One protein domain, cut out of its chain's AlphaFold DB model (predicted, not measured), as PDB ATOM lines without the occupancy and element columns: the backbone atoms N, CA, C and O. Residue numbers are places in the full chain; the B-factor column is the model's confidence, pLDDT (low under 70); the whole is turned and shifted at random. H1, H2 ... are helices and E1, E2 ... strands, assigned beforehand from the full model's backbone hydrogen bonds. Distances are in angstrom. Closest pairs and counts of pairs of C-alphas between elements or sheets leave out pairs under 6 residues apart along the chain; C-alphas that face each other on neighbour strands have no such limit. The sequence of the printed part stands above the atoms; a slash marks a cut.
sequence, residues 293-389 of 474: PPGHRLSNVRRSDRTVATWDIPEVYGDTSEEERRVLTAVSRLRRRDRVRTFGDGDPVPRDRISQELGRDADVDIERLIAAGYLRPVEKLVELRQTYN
ATOM      1  N   PRO A 293      80.931 101.898  80.968       97.38
ATOM      2  CA  PRO A 293      81.185 103.337  80.928       97.38
ATOM      3  C   PRO A 293      80.001 104.138  80.359       97.38
ATOM      4  O   PRO A 293      79.119 103.569  79.705       97.38
ATOM      5  N   PRO A 294      79.959 105.474  80.544       96.88
ATOM      6  CA  PRO A 294      78.940 106.324  79.927       96.88
ATOM      7  C   PRO A 294      78.846 106.106  78.412       96.88
ATOM      8  O   PRO A 294      79.854 105.966  77.716       96.88
ATOM      9  N   GLY A 295      77.621 106.013  77.890       96.19
ATOM     10  CA  GLY A 295      77.368 105.769  76.467       96.19
ATOM     11  C   GLY A 295      77.627 104.343  75.975       96.19
ATOM     12  O   GLY A 295      77.366 104.063  74.799       96.19
ATOM     13  N   HIS A 296      78.109 103.448  76.840       97.62
ATOM     14  CA  HIS A 296      78.345 102.048  76.514       97.62
ATOM     15  C   HIS A 296      77.156 101.167  76.909       97.62
ATOM     16  O   HIS A 296      76.190 101.593  77.548       97.62
ATOM     17  N   ARG A 297      77.208  99.915  76.460       97.19
ATOM     18  CA  ARG A 297      76.208  98.880  76.737       97.19
ATOM     19  C   ARG A 297      76.858  97.502  76.731       97.19
ATOM     20  O   ARG A 297      77.808  97.279  75.980       97.19
ATOM     21  N   LEU A 298      76.294  96.576  77.490       97.31
ATOM     22  CA  LEU A 298      76.678  95.171  77.484       97.31
ATOM     23  C   LEU A 298      76.135  94.482  76.228       97.31
ATOM     24  O   LEU A 298      74.930  94.525  75.944       97.31
ATOM     25  N   SER A 299      77.015  93.844  75.460       95.38
ATOM     26  CA  SER A 299      76.622  93.127  74.250       95.38
ATOM     27  C   SER A 299      77.606  92.021  73.887       95.38
ATOM     28  O   SER A 299      78.788  92.288  73.709       95.38
ATOM     29  N   ASN A 300      77.113  90.795  73.699       93.31
ATOM     30  CA  ASN A 300      77.917  89.675  73.194       93.31
ATOM     31  C   ASN A 300      77.641  89.353  71.715       93.31
ATOM     32  O   ASN A 300      78.479  88.742  71.055       93.31
ATOM     33  N   VAL A 301      76.498  89.784  71.167       90.06
ATOM     34  CA  VAL A 301      76.109  89.488  69.772       90.06
ATOM     35  C   VAL A 301      76.436  90.591  68.766       90.06
ATOM     36  O   VAL A 301      76.477  90.344  67.561       90.06
ATOM     37  N   ARG A 302      76.629  91.833  69.222       85.25
ATOM     38  CA  ARG A 302      76.960  92.975  68.358       85.25
ATOM     39  C   ARG A 302      78.066  93.784  69.003       85.25
ATOM     40  O   ARG A 302      77.861  94.286  70.104       85.25
ATOM     41  N   ARG A 303      79.190  93.936  68.307       84.75
ATOM     42  CA  ARG A 303      80.328  94.724  68.781       84.75
ATOM     43  C   ARG A 303      80.381  96.080  68.088       84.75
ATOM     44  O   ARG A 303      80.105  96.182  66.894       84.75
ATOM     45  N   SER A 304      80.709  97.107  68.855       89.12
ATOM     46  CA  SER A 304      81.153  98.415  68.386       89.12
ATOM     47  C   SER A 304      82.126  99.004  69.414       89.12
ATOM     48  O   SER A 304      82.308  98.444  70.492       89.12
ATOM     49  N   ASP A 305      82.720 100.146  69.098       91.19
ATOM     50  CA  ASP A 305      83.466 100.996  70.036       91.19
ATOM     51  C   ASP A 305      82.751 101.219  71.389       91.19
ATOM     52  O   ASP A 305      83.385 101.267  72.432       91.19
ATOM     53  N   ARG A 306      81.416 101.297  71.380       93.88
ATOM     54  CA  ARG A 306      80.550 101.532  72.550       93.88
ATOM     55  C   ARG A 306      79.917 100.268  73.134       93.88
ATOM     56  O   ARG A 306      78.796 100.319  73.656       93.88
ATOM     57  N   THR A 307      80.553  99.113  72.983       95.62
ATOM     58  CA  THR A 307      80.061  97.855  73.565       95.62
ATOM     59  C   THR A 307      81.103  97.226  74.463       95.62
ATOM     60  O   THR A 307      82.237  97.055  74.034       95.62
ATOM     61  N   VAL A 308      80.679  96.817  75.655       97.00
ATOM     62  CA  VAL A 308      81.457  95.958  76.553       97.00
ATOM     63  C   VAL A 308      80.970  94.528  76.345       97.00
ATOM     64  O   VAL A 308      79.753  94.301  76.331       97.00
ATOM     65  N   ALA A 309      81.872  93.574  76.113       96.44
ATOM     66  CA  ALA A 309      81.472  92.190  75.905       96.44
ATOM     67  C   ALA A 309      81.246  91.472  77.239       96.44
ATOM     68  O   ALA A 309      81.775  91.853  78.278       96.44
ATOM     69  N   THR A 310      80.463  90.392  77.225       96.44
ATOM     70  CA  THR A 310      80.175  89.621  78.448       96.44
ATOM     71  C   THR A 310      81.410  88.956  79.045       96.44
ATOM     72  O   THR A 310      81.408  88.624  80.221       96.44
ATOM     73  N   TRP A 311      82.448  88.719  78.245       95.81
ATOM     74  CA  TRP A 311      83.720  88.136  78.687       95.81
ATOM     75  C   TRP A 311      84.737  89.169  79.169       95.81
ATOM     76  O   TRP A 311      85.782  88.793  79.686       95.81
ATOM     77  N   ASP A 312      84.413  90.459  79.057       95.56
ATOM     78  CA  ASP A 312      85.197  91.537  79.663       95.56
ATOM     79  C   ASP A 312      84.729  91.828  81.107       95.56
ATOM     80  O   ASP A 312      85.309  92.668  81.790       95.56
ATOM     81  N   ILE A 313      83.669  91.150  81.573       96.38
ATOM     82  CA  ILE A 313      83.043  91.341  82.888       96.38
ATOM     83  C   ILE A 313      82.916  89.980  83.595       96.38
ATOM     84  O   ILE A 313      81.995  89.216  83.272       96.38
ATOM     85  N   PRO A 314      83.778  89.683  84.584       94.25
ATOM     86  CA  PRO A 314      83.770  88.398  85.283       94.25
ATOM     87  C   PRO A 314      82.430  88.060  85.945       94.25
ATOM     88  O   PRO A 314      82.008  86.910  85.970       94.25
ATOM     89  N   GLU A 315      81.678  89.050  86.421       95.19
ATOM     90  CA  GLU A 315      80.408  88.811  87.115       95.19
ATOM     91  C   GLU A 315      79.286  88.281  86.206       95.19
ATOM     92  O   GLU A 315      78.233  87.852  86.695       95.19
ATOM     93  N   VAL A 316      79.483  88.276  84.881       94.81
ATOM     94  CA  VAL A 316      78.510  87.687  83.955       94.81
ATOM     95  C   VAL A 316      78.577  86.159  83.998       94.81
ATOM     96  O   VAL A 316      77.548  85.549  84.311       94.81
ATOM     97  N   TYR A 317      79.745  85.566  83.721       95.50
ATOM     98  CA  TYR A 317      79.940  84.107  83.615       95.50
ATOM     99  C   TYR A 317      81.283  83.588  84.182       95.50
ATOM    100  O   TYR A 317      81.555  82.397  84.082       95.50
ATOM    101  N   GLY A 318      82.099  84.435  84.806       94.44
ATOM    102  CA  GLY A 318      83.414  84.087  85.356       94.44
ATOM    103  C   GLY A 318      84.573  84.713  84.582       94.44
ATOM    104  O   GLY A 318      84.379  85.440  83.610       94.44
ATOM    105  N   ASP A 319      85.793  84.452  85.036       95.94
ATOM    106  CA  ASP A 319      86.998  84.946  84.374       95.94
ATOM    107  C   ASP A 319      87.250  84.243  83.035       95.94
ATOM    108  O   ASP A 319      86.851  83.101  82.815       95.94
ATOM    109  N   THR A 320      87.932  84.948  82.132       96.88
ATOM    110  CA  THR A 320      88.352  84.418  80.828       96.88
ATOM    111  C   THR A 320      89.798  84.788  80.537       96.88
ATOM    112  O   THR A 320      90.218  85.930  80.760       96.88
ATOM    113  N   SER A 321      90.541  83.826  80.000       97.06
ATOM    114  CA  SER A 321      91.877  84.008  79.432       97.06
ATOM    115  C   SER A 321      91.829  84.750  78.090       97.06
ATOM    116  O   SER A 321      90.784  84.864  77.445       97.06
ATOM    117  N   GLU A 322      92.976  85.254  77.636       96.81
ATOM    118  CA  GLU A 322      93.082  85.942  76.343       96.81
ATOM    119  C   GLU A 322      92.670  85.037  75.170       96.81
ATOM    120  O   GLU A 322      91.925  85.454  74.282       96.81
ATOM    121  N   GLU A 323      93.077  83.771  75.213       96.94
ATOM    122  CA  GLU A 323      92.752  82.778  74.193       96.94
ATOM    123  C   GLU A 323      91.252  82.453  74.150       96.94
ATOM    124  O   GLU A 323      90.644  82.442  73.075       96.94
ATOM    125  N   GLU A 324      90.603  82.326  75.306       98.00
ATOM    126  CA  GLU A 324      89.146  82.176  75.398       98.00
ATOM    127  C   GLU A 324      88.403  83.410  74.848       98.00
ATOM    128  O   GLU A 324      87.411  83.284  74.121       98.00
ATOM    129  N   ARG A 325      88.902  84.627  75.104       97.56
ATOM    130  CA  ARG A 325      88.322  85.859  74.532       97.56
ATOM    131  C   ARG A 325      88.466  85.919  73.014       97.56
ATOM    132  O   ARG A 325      87.563  86.438  72.339       97.56
ATOM    133  N   ARG A 326      89.558  85.386  72.454       97.50
ATOM    134  CA  ARG A 326      89.739  85.253  70.997       97.50
ATOM    135  C   ARG A 326      88.696  84.309  70.403       97.50
ATOM    136  O   ARG A 326      88.069  84.678  69.408       97.50
ATOM    137  N   VAL A 327      88.426  83.171  71.049       98.00
ATOM    138  CA  VAL A 327      87.350  82.238  70.659       98.00
ATOM    139  C   VAL A 327      85.984  82.923  70.670       98.00
ATOM    140  O   VAL A 327      85.286  82.930  69.655       98.00
ATOM    141  N   LEU A 328      85.605  83.574  71.771       97.19
ATOM    142  CA  LEU A 328      84.305  84.252  71.880       97.19
ATOM    143  C   LEU A 328      84.144  85.388  70.862       97.19
ATOM    144  O   LEU A 328      83.069  85.578  70.281       97.19
ATOM    145  N   THR A 329      85.230  86.112  70.592       95.88
ATOM    146  CA  THR A 329      85.281  87.135  69.545       95.88
ATOM    147  C   THR A 329      85.068  86.532  68.157       95.88
ATOM    148  O   THR A 329      84.268  87.072  67.383       95.88
ATOM    149  N   ALA A 330      85.735  85.417  67.849       96.25
ATOM    150  CA  ALA A 330      85.564  84.701  66.592       96.25
ATOM    151  C   ALA A 330      84.113  84.226  66.427       96.25
ATOM    152  O   ALA A 330      83.496  84.535  65.411       96.25
ATOM    153  N   VAL A 331      83.516  83.602  67.450       95.62
ATOM    154  CA  VAL A 331      82.106  83.166  67.430       95.62
ATOM    155  C   VAL A 331      81.156  84.341  67.170       95.62
ATOM    156  O   VAL A 331      80.283  84.256  66.305       95.62
ATOM    157  N   SER A 332      81.332  85.460  67.882       93.94
ATOM    158  CA  SER A 332      80.507  86.670  67.731       93.94
ATOM    159  C   SER A 332      80.567  87.265  66.313       93.94
ATOM    160  O   SER A 332      79.565  87.782  65.810       93.94
ATOM    161  N   ARG A 333      81.717  87.145  65.634       93.19
ATOM    162  CA  ARG A 333      81.908  87.564  64.236       93.19
ATOM    163  C   ARG A 333      81.327  86.551  63.245       93.19
ATOM    164  O   ARG A 333      80.503  86.919  62.406       93.19
ATOM    165  N   LEU A 334      81.743  85.289  63.352       94.69
ATOM    166  CA  LEU A 334      81.403  84.203  62.430       94.69
ATOM    167  C   LEU A 334      79.897  83.992  62.335       94.69
ATOM    168  O   LEU A 334      79.363  83.931  61.232       94.69
ATOM    169  N   ARG A 335      79.187  84.031  63.467       92.69
ATOM    170  CA  ARG A 335      77.729  83.843  63.507       92.69
ATOM    171  C   ARG A 335      76.920  84.823  62.662       92.69
ATOM    172  O   ARG A 335      75.744  84.589  62.401       92.69
ATOM    173  N   ARG A 336      77.502  85.969  62.308       89.31
ATOM    174  CA  ARG A 336      76.855  86.983  61.466       89.31
ATOM    175  C   ARG A 336      77.368  86.968  60.033       89.31
ATOM    176  O   ARG A 336      76.611  87.344  59.145       89.31
ATOM    177  N   ARG A 337      78.632  86.586  59.836       91.12
ATOM    178  CA  ARG A 337      79.274  86.513  58.522       91.12
ATOM    179  C   ARG A 337      78.810  85.285  57.747       91.12
ATOM    180  O   ARG A 337      78.400  85.414  56.602       91.12
ATOM    181  N   ASP A 338      78.786  84.133  58.404       89.31
ATOM    182  CA  ASP A 338      78.544  82.834  57.779       89.31
ATOM    183  C   ASP A 338      77.057  82.442  57.972       89.31
ATOM    184  O   ASP A 338      76.718  81.343  58.404       89.31
ATOM    185  N   ARG A 339      76.150  83.405  57.748       87.75
ATOM    186  CA  ARG A 339      74.722  83.287  58.082       87.75
ATOM    187  C   ARG A 339      73.962  82.498  57.013       87.75
ATOM    188  O   ARG A 339      73.993  82.849  55.839       87.75
ATOM    189  N   VAL A 340      73.208  81.496  57.452       86.44
ATOM    190  CA  VAL A 340      72.342  80.633  56.638       86.44
ATOM    191  C   VAL A 340      70.868  81.009  56.819       86.44
ATOM    192  O   VAL A 340      70.097  81.013  55.862       86.44
ATOM    193  N   ARG A 341      70.447  81.357  58.043       84.06
ATOM    194  CA  ARG A 341      69.043  81.690  58.333       84.06
ATOM    195  C   ARG A 341      68.711  83.120  57.920       84.06
ATOM    196  O   ARG A 341      69.472  84.059  58.147       84.06
ATOM    197  N   THR A 342      67.499  83.324  57.413       77.94
ATOM    198  CA  THR A 342      66.982  84.663  57.080       77.94
ATOM    199  C   THR A 342      66.510  85.440  58.316       77.94
ATOM    200  O   THR A 342      66.475  86.674  58.302       77.94
ATOM    201  N   PHE A 343      66.247  84.756  59.435       76.62
ATOM    202  CA  PHE A 343      65.747  85.324  60.696       76.62
ATOM    203  C   PHE A 343      66.762  85.219  61.857       76.62
ATOM    204  O   PHE A 343      67.788  84.551  61.747       76.62
ATOM    205  N   GLY A 344      66.515  85.928  62.965       74.44
ATOM    206  CA  GLY A 344      67.385  85.935  64.157       74.44
ATOM    207  C   GLY A 344      68.656  86.797  64.048       74.44
ATOM    208  O   GLY A 344      69.000  87.297  62.982       74.44
ATOM    209  N   ASP A 345      69.361  86.979  65.173       75.25
ATOM    210  CA  ASP A 345      70.548  87.857  65.294       75.25
ATOM    211  C   ASP A 345      71.868  87.229  64.781       75.25
ATOM    212  O   ASP A 345      72.904  87.894  64.748       75.25
ATOM    213  N   GLY A 346      71.853  85.951  64.396       85.62
ATOM    214  CA  GLY A 346      72.993  85.210  63.843       85.62
ATOM    215  C   GLY A 346      72.922  83.720  64.173       85.62
ATOM    216  O   GLY A 346      72.099  83.314  65.001       85.62
ATOM    217  N   ASP A 347      73.801  82.925  63.575       90.81
ATOM    218  CA  ASP A 347      73.710  81.462  63.529       90.81
ATOM    219  C   ASP A 347      74.714  80.745  64.439       90.81
ATOM    220  O   ASP A 347      75.727  81.329  64.824       90.81
ATOM    221  N   PRO A 348      74.429  79.510  64.888       93.50
ATOM    222  CA  PRO A 348      75.451  78.686  65.520       93.50
ATOM    223  C   PRO A 348      76.633  78.475  64.566       93.50
ATOM    224  O   PRO A 348      76.458  78.428  63.350       93.50
ATOM    225  N   VAL A 349      77.836  78.377  65.121       95.44
ATOM    226  CA  VAL A 349      79.094  78.345  64.370       95.44
ATOM    227  C   VAL A 349      79.732  76.958  64.499       95.44
ATOM    228  O   VAL A 349      79.783  76.433  65.613       95.44
ATOM    229  N   PRO A 350      80.228  76.355  63.404       95.94
ATOM    230  CA  PRO A 350      80.994  75.112  63.468       95.94
ATOM    231  C   PRO A 350      82.305  75.275  64.251       95.94
ATOM    232  O   PRO A 350      82.967  76.310  64.146       95.94
ATOM    233  N   ARG A 351      82.695  74.260  65.031       95.44
ATOM    234  CA  ARG A 351      83.920  74.299  65.854       95.44
ATOM    235  C   ARG A 351      85.189  74.395  65.007       95.44
ATOM    236  O   ARG A 351      86.024  75.263  65.237       95.44
ATOM    237  N   ASP A 352      85.271  73.585  63.960       95.19
ATOM    238  CA  ASP A 352      86.351  73.596  62.972       95.19
ATOM    239  C   ASP A 352      86.494  74.963  62.288       95.19
ATOM    240  O   ASP A 352      87.609  75.450  62.091       95.19
ATOM    241  N   ARG A 353      85.374  75.640  61.998       96.06
ATOM    242  CA  ARG A 353      85.385  76.998  61.440       96.06
ATOM    243  C   ARG A 353      85.999  78.017  62.403       96.06
ATOM    244  O   ARG A 353      86.691  78.928  61.951       96.06
ATOM    245  N   ILE A 354      85.773  77.870  63.711       96.94
ATOM    246  CA  ILE A 354      86.395  78.718  64.740       96.94
ATOM    247  C   ILE A 354      87.905  78.477  64.773       96.94
ATOM    248  O   ILE A 354      88.667  79.441  64.712       96.94
ATOM    249  N   SER A 355      88.335  77.214  64.797       97.12
ATOM    250  CA  SER A 355      89.755  76.841  64.779       97.12
ATOM    251  C   SER A 355      90.472  77.384  63.534       97.12
ATOM    252  O   SER A 355      91.532  78.004  63.635       97.12
ATOM    253  N   GLN A 356      89.851  77.266  62.353       97.00
ATOM    254  CA  GLN A 356      90.361  77.851  61.106       97.00
ATOM    255  C   GLN A 356      90.491  79.379  61.180       97.00
ATOM    256  O   GLN A 356      91.489  79.932  60.729       97.00
ATOM    257  N   GLU A 357      89.495  80.072  61.740       97.00
ATOM    258  CA  GLU A 357      89.516  81.535  61.881       97.00
ATOM    259  C   GLU A 357      90.627  82.012  62.829       97.00
ATOM    260  O   GLU A 357      91.158  83.110  62.658       97.00
ATOM    261  N   LEU A 358      90.965  81.203  63.835       97.25
ATOM    262  CA  LEU A 358      92.020  81.494  64.804       97.25
ATOM    263  C   LEU A 358      93.409  81.023  64.357       97.25
ATOM    264  O   LEU A 358      94.397  81.465  64.945       97.25
ATOM    265  N   GLY A 359      93.490  80.156  63.344       97.25
ATOM    266  CA  GLY A 359      94.738  79.551  62.875       97.25
ATOM    267  C   GLY A 359      95.338  78.528  63.846       97.25
ATOM    268  O   GLY A 359      96.540  78.285  63.795       97.25
ATOM    269  N   ARG A 360      94.532  77.958  64.751       97.25
ATOM    270  CA  ARG A 360      94.943  76.941  65.734       97.25
ATOM    271  C   ARG A 360      93.760  76.076  66.151       97.25
ATOM    272  O   ARG A 360      92.618  76.499  66.003       97.25
ATOM    273  N   ASP A 361      94.029  74.913  66.737       96.94
ATOM    274  CA  ASP A 361      92.983  74.148  67.415       96.94
ATOM    275  C   ASP A 361      92.468  74.911  68.650       96.94
ATOM    276  O   ASP A 361      93.259  75.424  69.449       96.94
ATOM    277  N   ALA A 362      91.146  75.029  68.765       96.94
ATOM    278  CA  ALA A 362      90.436  75.767  69.803       96.94
ATOM    279  C   ALA A 362      89.473  74.891  70.622       96.94
ATOM    280  O   ALA A 362      88.778  75.422  71.489       96.94
ATOM    281  N   ASP A 363      89.420  73.574  70.392       96.06
ATOM    282  CA  ASP A 363      88.413  72.705  71.015       96.06
ATOM    283  C   ASP A 363      88.490  72.693  72.549       96.06
ATOM    284  O   ASP A 363      87.458  72.765  73.220       96.06
ATOM    285  N   VAL A 364      89.697  72.704  73.123       97.19
ATOM    286  CA  VAL A 364      89.885  72.765  74.584       97.19
ATOM    287  C   VAL A 364      89.299  74.052  75.175       97.19
ATOM    288  O   VAL A 364      88.615  74.007  76.198       97.19
ATOM    289  N   ASP A 365      89.531  75.197  74.528       98.00
ATOM    290  CA  ASP A 365      88.989  76.484  74.975       98.00
ATOM    291  C   ASP A 365      87.468  76.531  74.794       98.00
ATOM    292  O   ASP A 365      86.752  77.054  75.647       98.00
ATOM    293  N   ILE A 366      86.948  75.948  73.708       97.62
ATOM    294  CA  ILE A 366      85.506  75.836  73.462       97.62
ATOM    295  C   ILE A 366      84.832  75.037  74.584       97.62
ATOM    296  O   ILE A 366      83.813  75.490  75.106       97.62
ATOM    297  N   GLU A 367      85.390  73.895  74.989       97.44
ATOM    298  CA  GLU A 367      84.834  73.084  76.083       97.44
ATOM    299  C   GLU A 367      84.859  73.827  77.426       97.44
ATOM    300  O   GLU A 367      83.859  73.842  78.148       97.44
ATOM    301  N   ARG A 368      85.953  74.538  77.735       97.69
ATOM    302  CA  ARG A 368      86.027  75.397  78.930       97.69
ATOM    303  C   ARG A 368      84.968  76.496  78.911       97.69
ATOM    304  O   ARG A 368      84.274  76.703  79.904       97.69
ATOM    305  N   LEU A 369      84.776  77.153  77.768       98.00
ATOM    306  CA  LEU A 369      83.771  78.202  77.583       98.00
ATOM    307  C   LEU A 369      82.330  77.677  77.648       98.00
ATOM    308  O   LEU A 369      81.432  78.410  78.075       98.00
ATOM    309  N   ILE A 370      82.083  76.430  77.240       97.12
ATOM    310  CA  ILE A 370      80.795  75.755  77.445       97.12
ATOM    311  C   ILE A 370      80.571  75.512  78.941       97.12
ATOM    312  O   ILE A 370      79.513  75.876  79.459       97.12
ATOM    313  N   ALA A 371      81.569  74.965  79.642       96.75
ATOM    314  CA  ALA A 371      81.494  74.686  81.075       96.75
ATOM    315  C   ALA A 371      81.281  75.963  81.912       96.75
ATOM    316  O   ALA A 371      80.414  75.989  82.784       96.75
ATOM    317  N   ALA A 372      81.989  77.048  81.585       95.62
ATOM    318  CA  ALA A 372      81.812  78.366  82.203       95.62
ATOM    319  C   ALA A 372      80.459  79.021  81.855       95.62
ATOM    320  O   ALA A 372      80.005  79.950  82.521       95.62
ATOM    321  N   GLY A 373      79.776  78.540  80.814       96.00
ATOM    322  CA  GLY A 373      78.482  79.058  80.390       96.00
ATOM    323  C   GLY A 373      78.560  80.286  79.485       96.00
ATOM    324  O   GLY A 373      77.566  80.988  79.340       96.00
ATOM    325  N   TYR A 374      79.684  80.535  78.820       96.69
ATOM    326  CA  TYR A 374      79.760  81.521  77.740       96.69
ATOM    327  C   TYR A 374      79.198  80.991  76.417       96.69
ATOM    328  O   TYR A 374      78.611  81.755  75.643       96.69
ATOM    329  N   LEU A 375      79.358  79.692  76.163       96.81
ATOM    330  CA  LEU A 375      78.859  79.000  74.975       96.81
ATOM    331  C   LEU A 375      77.819  77.936  75.352       96.81
ATOM    332  O   LEU A 375      77.763  77.466  76.488       96.81
ATOM    333  N   ARG A 376      76.982  77.550  74.386       95.69
ATOM    334  CA  ARG A 376      76.154  76.342  74.452       95.69
ATOM    335  C   ARG A 376      76.327  75.502  73.183       95.69
ATOM    336  O   ARG A 376      76.399  76.082  72.094       95.69
ATOM    337  N   PRO A 377      76.376  74.166  73.298       95.50
ATOM    338  CA  PRO A 377      76.398  73.285  72.139       95.50
ATOM    339  C   PRO A 377      75.028  73.262  71.446       95.50
ATOM    340  O   PRO A 377      73.982  73.328  72.098       95.50
ATOM    341  N   VAL A 378      75.044  73.166  70.118       92.00
ATOM    342  CA  VAL A 378      73.872  72.957  69.258       92.00
ATOM    343  C   VAL A 378      74.266  71.913  68.219       92.00
ATOM    344  O   VAL A 378      74.869  72.248  67.204       92.00
ATOM    345  N   GLU A 379      73.975  70.642  68.496       87.38
ATOM    346  CA  GLU A 379      74.466  69.507  67.697       87.38
ATOM    347  C   GLU A 379      76.001  69.556  67.534       87.38
ATOM    348  O   GLU A 379      76.721  69.523  68.529       87.38
ATOM    349  N   LYS A 380      76.511  69.665  66.298       85.12
ATOM    350  CA  LYS A 380      77.948  69.793  65.979       85.12
ATOM    351  C   LYS A 380      78.453  71.245  65.983       85.12
ATOM    352  O   LYS A 380      79.593  71.511  65.608       85.12
ATOM    353  N   LEU A 381      77.601  72.194  66.363       94.00
ATOM    354  CA  LEU A 381      77.862  73.630  66.349       94.00
ATOM    355  C   LEU A 381      77.921  74.180  67.778       94.00
ATOM    356  O   LEU A 381      77.521  73.528  68.746       94.00
ATOM    357  N   VAL A 382      78.376  75.422  67.909       95.12
ATOM    358  CA  VAL A 382      78.347  76.173  69.166       95.12
ATOM    359  C   VAL A 382      77.728  77.549  68.967       95.12
ATOM    360  O   VAL A 382      77.861  78.175  67.917       95.12
ATOM    361  N   GLU A 383      77.051  78.065  69.987       93.69
ATOM    362  CA  GLU A 383      76.580  79.449  69.993       93.69
ATOM    363  C   GLU A 383      76.795  80.132  71.343       93.69
ATOM    364  O   GLU A 383      76.997  79.477  72.362       93.69
ATOM    365  N   LEU A 384      76.723  81.464  71.357       94.19
ATOM    366  CA  LEU A 384      76.812  82.255  72.584       94.19
ATOM    367  C   LEU A 384      75.624  81.955  73.507       94.19
ATOM    368  O   LEU A 384      74.470  81.962  73.075       94.19
ATOM    369  N   ARG A 385      75.896  81.741  74.796       90.31
ATOM    370  CA  ARG A 385      74.856  81.510  75.798       90.31
ATOM    371  C   ARG A 385      74.150  82.820  76.129       90.31
ATOM    372  O   ARG A 385      74.750  83.743  76.681       90.31
ATOM    373  N   GLN A 386      72.845  82.841  75.860       87.75
ATOM    374  CA  GLN A 386      71.964  84.005  75.982       87.75
ATOM    375  C   GLN A 386      72.379  85.192  75.100       87.75
ATOM    376  O   GLN A 386      73.546  85.554  74.948       87.75
ATOM    377  N   THR A 387      71.377  85.870  74.556       85.06
ATOM    378  CA  THR A 387      71.597  87.062  73.740       85.06
ATOM    379  C   THR A 387      71.647  88.300  74.628       85.06
ATOM    380  O   THR A 387      70.624  88.748  75.147       85.06
ATOM    381  N   TYR A 388      72.830  88.897  74.756       91.12
ATOM    382  CA  TYR A 388      73.008  90.244  75.291       91.12
ATOM    383  C   TYR A 388      73.134  91.192  74.107       91.12
ATOM    384  O   TYR A 388      74.172  91.251  73.451       91.12
ATOM    385  N   ASN A 389      72.060  91.920  73.811       90.50
ATOM    386  CA  ASN A 389      72.007  92.862  72.696       90.50
ATOM    387  C   ASN A 389      71.712  94.269  73.222       90.50
ATOM    388  O   ASN A 389      70.582  94.749  73.183       90.50
TER     389      ASN A 389
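What this domain is: This is residues 293 to 389 of the 474 residues of the protein "DNA (cytosine-5-)-methyltransferase" of Rhizobiales bacterium 24-66-13 (UniProt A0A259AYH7). Three crossed helices, H2, H3 and H4, and a small hairpin of strands, E2 and E3, make one body, with the long H2 near its middle. The first stretch, with E1, a long loop and the short H1, lies to one side of this body. The printed part has 97 residues, under half of them in named elements, in the order E1 H1 H2 H3 H4 E2 E3; the sheet is E2 - E3, antiparallel, and the class is mixed, helices and strands. The whole is compact, with a radius of gyration of the C-alphas of 12.8 A and spans of 38 by 32 by 22 A.

Where its parts are: E1 is residues 297 to 299, 6.3 A, from C-alpha 297 at (76.208, 98.880, 76.737). H1 is residues 314 to 317, 6.0 A; H2, 322 to 337, 22.6 A; H3, 351 to 358, 10.9 A; H4, 363 to 371, 12.4 A. E2 is residues 375 to 378, 9.7 A, and E3 residues 381 to 384, 10.7 A, ending at C-alpha 384 at (76.812, 82.255, 72.584).

How they stand to each other: E1 pairs with no named strand, but its residues 297 to 298 pair, parallel, with 307 to 308. H1 touches no helix. H2 touches H3, closest C-alphas Ala 330 and Ile 354, 6.3 A, at 72 degrees, only just about perpendicular. With residues 323 to 327 alone H2 touches H4, closest C-alphas Glu 324 and Asp 365, 5.7 A, about perpendicular at 89 degrees. H3 and H4 only just touch, with 3 pairs of C-alphas within 8 A; the closest are those of Arg 351 and Asp 363, 7.0 A. The closest C-alphas of H4 and E2 are those of Ile 370 and Arg 376, 5.6 A. In the hairpin of E2 and E3, N 376 and O 383 are within hydrogen-bond range at 2.8 A. Every O i to N i+4 pair is within range in H3 and H4, 11 of 12 in H2; H1 is too short for one.

The domain as a whole: The C-alphas of Pro 294 and Lys 380, the two farthest apart, are 39.1 A apart. The printed part has no cut. The links E1 to H1 and H2 to H3 are long. The mean pLDDT of the printed part is 93.6, and no printed residue is under 70.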